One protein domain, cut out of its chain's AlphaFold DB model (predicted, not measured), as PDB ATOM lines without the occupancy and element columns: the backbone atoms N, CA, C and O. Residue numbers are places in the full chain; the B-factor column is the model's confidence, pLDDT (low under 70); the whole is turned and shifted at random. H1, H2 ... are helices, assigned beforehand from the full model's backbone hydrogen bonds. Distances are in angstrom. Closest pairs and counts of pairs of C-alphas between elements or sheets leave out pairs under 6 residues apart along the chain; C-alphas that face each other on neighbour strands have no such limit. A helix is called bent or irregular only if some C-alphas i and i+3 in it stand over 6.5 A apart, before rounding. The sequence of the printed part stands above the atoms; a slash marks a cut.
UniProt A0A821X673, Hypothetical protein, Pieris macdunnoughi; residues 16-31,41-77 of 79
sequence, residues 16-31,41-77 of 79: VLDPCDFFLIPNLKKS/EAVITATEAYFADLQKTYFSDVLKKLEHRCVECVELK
ATOM      1  N   VAL A  16     -13.123 -33.093 -25.472       81.00
ATOM      2  CA  VAL A  16     -13.841 -31.820 -25.310       81.00
ATOM      3  C   VAL A  16     -15.355 -32.001 -25.469       81.00
ATOM      4  O   VAL A  16     -16.107 -31.253 -24.844       81.00
ATOM      5  N   LEU A  17     -15.783 -32.998 -26.247       84.38
ATOM      6  CA  LEU A  17     -17.179 -33.312 -26.543       84.38
ATOM      7  C   LEU A  17     -17.720 -34.516 -25.761       84.38
ATOM      8  O   LEU A  17     -18.899 -34.821 -25.898       84.38
ATOM      9  N   ASP A  18     -16.913 -35.189 -24.938       87.94
ATOM     10  CA  ASP A  18     -17.400 -36.273 -24.081       87.94
ATOM     11  C   ASP A  18     -17.753 -35.734 -22.678       87.94
ATOM     12  O   ASP A  18     -16.852 -35.368 -21.913       87.94
ATOM     13  N   PRO A  19     -19.048 -35.693 -22.294       88.50
ATOM     14  CA  PRO A  19     -19.482 -35.269 -20.961       88.50
ATOM     15  C   PRO A  19     -18.804 -36.023 -19.819       88.50
ATOM     16  O   PRO A  19     -18.613 -35.454 -18.739       88.50
ATOM     17  N   CYS A  20     -18.433 -37.285 -20.036       88.75
ATOM     18  CA  CYS A  20     -17.705 -38.067 -19.054       88.75
ATOM     19  C   CYS A  20     -16.316 -37.472 -18.805       88.75
ATOM     20  O   CYS A  20     -15.945 -37.238 -17.651       88.75
ATOM     21  N   ASP A  21     -15.588 -37.159 -19.874       89.12
ATOM     22  CA  ASP A  21     -14.206 -36.686 -19.808       89.12
ATOM     23  C   ASP A  21     -14.097 -35.225 -19.380       89.12
ATOM     24  O   ASP A  21     -13.322 -34.904 -18.477       89.12
ATOM     25  N   PHE A  22     -14.864 -34.313 -19.991       86.88
ATOM     26  CA  PHE A  22     -14.705 -32.889 -19.688       86.88
ATOM     27  C   PHE A  22     -15.398 -32.457 -18.397       86.88
ATOM     28  O   PHE A  22     -15.086 -31.387 -17.862       86.88
ATOM     29  N   PHE A  23     -16.359 -33.245 -17.908       89.94
ATOM     30  CA  PHE A  23     -17.195 -32.842 -16.788       89.94
ATOM     31  C   PHE A  23     -17.296 -33.890 -15.686       89.94
ATOM     32  O   PHE A  23     -16.919 -33.590 -14.552       89.94
ATOM     33  N   LEU A  24     -17.799 -35.092 -15.966       90.38
ATOM     34  CA  LEU A  24     -18.149 -36.039 -14.906       90.38
ATOM     35  C   LEU A  24     -16.923 -36.507 -14.120       90.38
ATOM     36  O   LEU A  24     -16.874 -36.342 -12.905       90.38
ATOM     37  N   ILE A  25     -15.920 -37.053 -14.806       89.25
ATOM     38  CA  ILE A  25     -14.718 -37.617 -14.186       89.25
ATOM     39  C   ILE A  25     -13.933 -36.535 -13.427       89.25
ATOM     40  O   ILE A  25     -13.572 -36.782 -12.273       89.25
ATOM     41  N   PRO A  26     -13.690 -35.328 -13.980       90.44
ATOM     42  CA  PRO A  26     -13.023 -34.260 -13.241       90.44
ATOM     43  C   PRO A  26     -13.775 -33.816 -11.987       90.44
ATOM     44  O   PRO A  26     -13.136 -33.511 -10.985       90.44
ATOM     45  N   ASN A  27     -15.111 -33.748 -12.021       90.62
ATOM     46  CA  ASN A  27     -15.889 -33.310 -10.862       90.62
ATOM     47  C   ASN A  27     -16.048 -34.413  -9.815       90.62
ATOM     48  O   ASN A  27     -15.895 -34.122  -8.631       90.62
ATOM     49  N   LEU A  28     -16.258 -35.660 -10.239       91.19
ATOM     50  CA  LEU A  28     -16.281 -36.821  -9.354       91.19
ATOM     51  C   LEU A  28     -14.944 -36.974  -8.639       91.19
ATOM     52  O   LEU A  28     -14.930 -37.171  -7.437       91.19
ATOM     53  N   LYS A  29     -13.813 -36.819  -9.341       88.06
ATOM     54  CA  LYS A  29     -12.472 -36.949  -8.748       88.06
ATOM     55  C   LYS A  29     -12.166 -35.924  -7.656       88.06
ATOM     56  O   LYS A  29     -11.238 -36.161  -6.892       88.06
ATOM     57  N   LYS A  30     -12.913 -34.818  -7.550       87.69
ATOM     58  CA  LYS A  30     -12.695 -33.808  -6.499       87.69
ATOM     59  C   LYS A  30     -13.059 -34.319  -5.109       87.69
ATOM     60  O   LYS A  30     -12.372 -33.947  -4.166       87.69
ATOM     61  N   SER A  31     -14.098 -35.143  -4.970       79.69
ATOM     62  CA  SER A  31     -14.502 -35.657  -3.655       79.69
ATOM     63  C   SER A  31     -13.531 -36.698  -3.068       79.69
ATOM     64  O   SER A  31     -13.173 -36.533  -1.905       79.69
ATOM     65  N   GLU A  41     -15.445 -51.294  -1.753       96.38
ATOM     66  CA  GLU A  41     -16.755 -50.931  -1.216       96.38
ATOM     67  C   GLU A  41     -16.763 -49.481  -0.728       96.38
ATOM     68  O   GLU A  41     -17.721 -48.752  -0.968       96.38
ATOM     69  N   ALA A  42     -15.662 -49.023  -0.126       93.56
ATOM     70  CA  ALA A  42     -15.539 -47.647   0.335       93.56
ATOM     71  C   ALA A  42     -15.516 -46.647  -0.839       93.56
ATOM     72  O   ALA A  42     -16.103 -45.570  -0.736       93.56
ATOM     73  N   VAL A  43     -14.901 -47.016  -1.971       92.69
ATOM     74  CA  VAL A  43     -14.921 -46.207  -3.204       92.69
ATOM     75  C   VAL A  43     -16.328 -46.165  -3.800       92.69
ATOM     76  O   VAL A  43     -16.788 -45.096  -4.205       92.69
ATOM     77  N   ILE A  44     -17.028 -47.304  -3.828       94.25
ATOM     78  CA  ILE A  44     -18.402 -47.400  -4.340       94.25
ATOM     79  C   ILE A  44     -19.330 -46.510  -3.512       94.25
ATOM     80  O   ILE A  44     -19.967 -45.623  -4.074       94.25
ATOM     81  N   THR A  45     -19.335 -46.654  -2.183       93.94
ATOM     82  CA  THR A  45     -20.189 -45.850  -1.296       93.94
ATOM     83  C   THR A  45     -19.887 -44.354  -1.400       93.94
ATOM     84  O   THR A  45     -20.812 -43.544  -1.441       93.94
ATOM     85  N   ALA A  46     -18.613 -43.958  -1.488       92.25
ATOM     86  CA  ALA A  46     -18.249 -42.553  -1.678       92.25
ATOM     87  C   ALA A  46     -18.740 -42.002  -3.031       92.25
ATOM     88  O   ALA A  46     -19.200 -40.862  -3.113       92.25
ATOM     89  N   THR A  47     -18.681 -42.820  -4.083       92.56
ATOM     90  CA  THR A  47     -19.170 -42.459  -5.420       92.56
ATOM     91  C   THR A  47     -20.696 -42.332  -5.430       92.56
ATOM     92  O   THR A  47     -21.228 -41.350  -5.943       92.56
ATOM     93  N   GLU A  48     -21.414 -43.273  -4.815       94.44
ATOM     94  CA  GLU A  48     -22.874 -43.219  -4.669       94.44
ATOM     95  C   GLU A  48     -23.319 -41.987  -3.876       94.44
ATOM     96  O   GLU A  48     -24.231 -41.279  -4.302       94.44
ATOM     97  N   ALA A  49     -22.638 -41.682  -2.767       93.19
ATOM     98  CA  ALA A  49     -22.914 -40.498  -1.959       93.19
ATOM     99  C   ALA A  49     -22.697 -39.198  -2.750       93.19
ATOM    100  O   ALA A  49     -23.519 -38.289  -2.664       93.19
ATOM    101  N   TYR A  50     -21.635 -39.129  -3.564       92.44
ATOM    102  CA  TYR A  50     -21.404 -37.996  -4.461       92.44
ATOM    103  C   TYR A  50     -22.586 -37.784  -5.411       92.44
ATOM    104  O   TYR A  50     -23.078 -36.666  -5.526       92.44
ATOM    105  N   PHE A  51     -23.077 -38.842  -6.062       92.12
ATOM    106  CA  PHE A  51     -24.210 -38.729  -6.982       92.12
ATOM    107  C   PHE A  51     -25.532 -38.412  -6.279       92.12
ATOM    108  O   PHE A  51     -26.356 -37.698  -6.849       92.12
ATOM    109  N   ALA A  52     -25.738 -38.912  -5.059       93.69
ATOM    110  CA  ALA A  52     -26.943 -38.651  -4.275       93.69
ATOM    111  C   ALA A  52     -27.079 -37.178  -3.844       93.69
ATOM    112  O   ALA A  52     -28.201 -36.699  -3.674       93.69
ATOM    113  N   ASP A  53     -25.961 -36.461  -3.693       92.75
ATOM    114  CA  ASP A  53     -25.931 -35.034  -3.340       92.75
ATOM    115  C   ASP A  53     -26.190 -34.105  -4.544       92.75
ATOM    116  O   ASP A  53     -26.538 -32.932  -4.390       92.75
ATOM    117  N   LEU A  54     -26.062 -34.615  -5.775       92.06
ATOM    118  CA  LEU A  54     -26.256 -33.799  -6.971       92.06
ATOM    119  C   LEU A  54     -27.718 -33.381  -7.140       92.06
ATOM    120  O   LEU A  54     -28.658 -34.176  -7.071       92.06
ATOM    121  N   GLN A  55     -27.915 -32.106  -7.473       93.56
ATOM    122  CA  GLN A  55     -29.232 -31.599  -7.838       93.56
ATOM    123  C   GLN A  55     -29.737 -32.264  -9.124       93.56
ATOM    124  O   GLN A  55     -28.975 -32.526 -10.052       93.56
ATOM    125  N   LYS A  56     -31.057 -32.443  -9.245       89.50
ATOM    126  CA  LYS A  56     -31.680 -33.038 -10.446       89.50
ATOM    127  C   LYS A  56     -31.343 -32.291 -11.744       89.50
ATOM    128  O   LYS A  56     -31.299 -32.894 -12.809       89.50
ATOM    129  N   THR A  57     -31.106 -30.984 -11.657       92.38
ATOM    130  CA  THR A  57     -30.739 -30.126 -12.794       92.38
ATOM    131  C   THR A  57     -29.290 -30.298 -13.235       92.38
ATOM    132  O   THR A  57     -28.952 -29.900 -14.348       92.38
ATOM    133  N   TYR A  58     -28.444 -30.926 -12.414       89.50
ATOM    134  CA  TYR A  58     -27.002 -30.980 -12.619       89.50
ATOM    135  C   TYR A  58     -26.634 -31.518 -14.003       89.50
ATOM    136  O   TYR A  58     -25.951 -30.839 -14.764       89.50
ATOM    137  N   PHE A  59     -27.172 -32.678 -14.390       89.06
ATOM    138  CA  PHE A  59     -26.904 -33.264 -15.705       89.06
ATOM    139  C   PHE A  59     -27.517 -32.464 -16.857       89.06
ATOM    140  O   PHE A  59     -26.926 -32.402 -17.933       89.06
ATOM    141  N   SER A  60     -28.654 -31.795 -16.644       91.50
ATOM    142  CA  SER A  60     -29.243 -30.941 -17.682       91.50
ATOM    143  C   SER A  60     -28.344 -29.747 -18.017       91.50
ATOM    144  O   SER A  60     -28.230 -29.363 -19.177       91.50
ATOM    145  N   ASP A  61     -27.632 -29.207 -17.027       91.00
ATOM    146  CA  ASP A  61     -26.680 -28.120 -17.251       91.00
ATOM    147  C   ASP A  61     -25.388 -28.610 -17.920       91.00
ATOM    148  O   ASP A  61     -24.758 -27.859 -18.667       91.00
ATOM    149  N   VAL A  62     -25.010 -29.877 -17.725       91.69
ATOM    150  CA  VAL A  62     -23.917 -30.517 -18.480       91.69
ATOM    151  C   VAL A  62     -24.270 -30.641 -19.954       91.69
ATOM    152  O   VAL A  62     -23.438 -30.322 -20.799       91.69
ATOM    153  N   LEU A  63     -25.499 -31.054 -20.270       90.94
ATOM    154  CA  LEU A  63     -25.958 -31.178 -21.655       90.94
ATOM    155  C   LEU A  63     -25.961 -29.823 -22.375       90.94
ATOM    156  O   LEU A  63     -25.458 -29.725 -23.489       90.94
ATOM    157  N   LYS A  64     -26.397 -28.747 -21.709       91.69
ATOM    158  CA  LYS A  64     -26.293 -27.383 -22.265       91.69
ATOM    159  C   LYS A  64     -24.841 -26.967 -22.528       91.69
ATOM    160  O   LYS A  64     -24.544 -26.314 -23.523       91.69
ATOM    161  N   LYS A  65     -23.910 -27.343 -21.641       90.56
ATOM    162  CA  LYS A  65     -22.472 -27.097 -21.855       90.56
ATOM    163  C   LYS A  65     -21.915 -27.906 -23.021       90.56
ATOM    164  O   LYS A  65     -21.033 -27.409 -23.714       90.56
ATOM    165  N   LEU A  66     -22.405 -29.129 -23.224       90.88
ATOM    166  CA  LEU A  66     -22.046 -29.934 -24.385       90.88
ATOM    167  C   LEU A  66     -22.490 -29.240 -25.678       90.88
ATOM    168  O   LEU A  66     -21.669 -29.089 -26.573       90.88
ATOM    169  N   GLU A  67     -23.732 -28.748 -25.748       90.00
ATOM    170  CA  GLU A  67     -24.220 -27.993 -26.915       90.00
ATOM    171  C   GLU A  67     -23.317 -26.799 -27.244       90.00
ATOM    172  O   GLU A  67     -22.909 -26.633 -28.393       90.00
ATOM    173  N   HIS A  68     -22.930 -26.011 -26.237       90.56
ATOM    174  CA  HIS A  68     -22.009 -24.887 -26.424       90.56
ATOM    175  C   HIS A  68     -20.649 -25.328 -26.983       90.56
ATOM    176  O   HIS A  68     -20.147 -24.744 -27.940       90.56
ATOM    177  N   ARG A  69     -20.066 -26.391 -26.419       89.56
ATOM    178  CA  ARG A  69     -18.769 -26.931 -26.858       89.56
ATOM    179  C   ARG A  69     -18.819 -27.486 -28.276       89.56
ATOM    180  O   ARG A  69     -17.841 -27.358 -29.009       89.56
ATOM    181  N   CYS A  70     -19.947 -28.072 -28.678       87.00
ATOM    182  CA  CYS A  70     -20.169 -28.480 -30.060       87.00
ATOM    183  C   CYS A  70     -20.102 -27.274 -31.006       87.00
ATOM    184  O   CYS A  70     -19.431 -27.353 -32.032       87.00
ATOM    185  N   VAL A  71     -20.745 -26.155 -30.653       88.38
ATOM    186  CA  VAL A  71     -20.696 -24.920 -31.456       88.38
ATOM    187  C   VAL A  71     -19.269 -24.378 -31.542       88.38
ATOM    188  O   VAL A  71     -18.779 -24.146 -32.645       88.38
ATOM    189  N   GLU A  72     -18.563 -24.270 -30.412       88.12
ATOM    190  CA  GLU A  72     -17.168 -23.802 -30.383       88.12
ATOM    191  C   GLU A  72     -16.240 -24.677 -31.240       88.12
ATOM    192  O   GLU A  72     -15.409 -24.160 -31.982       88.12
ATOM    193  N   CYS A  73     -16.399 -26.003 -31.191       86.25
ATOM    194  CA  CYS A  73     -15.617 -26.931 -32.012       86.25
ATOM    195  C   CYS A  73     -15.808 -26.688 -33.519       86.25
ATOM    196  O   CYS A  73     -14.850 -26.717 -34.296       86.25
ATOM    197  N   VAL A  74     -17.044 -26.403 -33.941       85.06
ATOM    198  CA  VAL A  74     -17.349 -26.063 -35.336       85.06
ATOM    199  C   VAL A  74     -16.714 -24.725 -35.721       85.06
ATOM    200  O   VAL A  74     -16.082 -24.630 -36.776       85.06
ATOM    201  N   GLU A  75     -16.830 -23.704 -34.869       87.88
ATOM    202  CA  GLU A  75     -16.265 -22.369 -35.113       87.88
ATOM    203  C   GLU A  75     -14.733 -22.385 -35.206       87.88
ATOM    204  O   GLU A  75     -14.149 -21.724 -36.071       87.88
ATOM    205  N   LEU A  76     -14.080 -23.192 -34.371       86.56
ATOM    206  CA  LEU A  76     -12.627 -23.370 -34.358       86.56
ATOM    207  C   LEU A  76     -12.114 -24.284 -35.483       86.56
ATOM    208  O   LEU A  76     -10.904 -24.466 -35.614       86.56
ATOM    209  N   LYS A  77     -13.009 -24.812 -36.335       81.12
ATOM    210  CA  LYS A  77     -12.710 -25.760 -37.425       81.12
ATOM    211  C   LYS A  77     -12.012 -27.035 -36.941       81.12
ATOM    212  O   LYS A  77     -11.213 -27.614 -37.680       81.12
TER     213      LYS A  77
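What this domain is: This is residues 16 to 31 and 41 to 77 of the 79 residues of the protein "Hypothetical protein" of Pieris macdunnoughi (UniProt A0A821X673). Two longer helices, H2 and H3, make the two legs of a wide, open arch, joined at its top by a turn, and a short, uneven helix, H1, lies under the arch between the legs, touching H3 and near H2. The top of the arch, residues 52 to 58, sticks out free. The printed part has 53 residues with three named helices, in the order H1, H2, H3 along the chain, and no named strand; the class is all helix. The whole is loose, with a radius of gyration of the C-alphas of 13.6 A, and it spans 44 by 19 by 13 A, a rod in outline.

Where its parts are: H3, the longest helix, holds 18 residues, 58 to 75, and measures 26.4 A from first to last C-alpha. It begins at C-alpha 58 at (-27.002, -30.980, -12.619) and ends at C-alpha 75 at (-16.265, -22.369, -35.113). H2 holds residues 41 to 53 and measures 18.5 A, with C-alpha 41 at (-16.755, -50.931, -1.216). H1 holds residues 19 to 28 and measures 12.1 A. H1 is irregular: C-alphas 22 and 25 are 7.3 A apart, against about 5 A in a regular helix, and its line is a rough one.

How they stand to each other: H3 touches H1 with residues 62 to 66 alone. The closest C-alphas of the two are those of Leu 66 and Pro 19, 6.8 A apart. Their lines stand at a steep tilt of 43 degrees, and they run opposite ways. H1 and H2 are close but not clearly touching, with 2 pairs of C-alphas within 8 A; the closest are those of Leu 28 and Tyr 50, 7.2 A apart. The lines of H1 and H2 are about perpendicular, at 73 degrees. H2 and H3 are apart, though they follow each other in the chain. In H2 and H3 every O i to N i+4 pair is within hydrogen-bond range; in H1 4 of 6 are.

The domain as a whole: The two C-alphas farthest apart are those of Glu 41, in H2, and Glu 75, in H3, at 44.3 A. Residues 32 to 40 are cut out and not printed, and C-alphas 31 and 41 are 15.6 A apart across this cut, which falls in the link from H1 to H2. The link from H2 to H3 is tight, with 4 residues between them. Residues 52 to 58 stand free. In the full chain of 79 residues the printed part begins at residue 16 and ends at residue 77; the C-alphas of Val 16 and Lys 77 are 13.6 A apart. The mean pLDDT of the printed part is 89.9, and no printed residue is under 70.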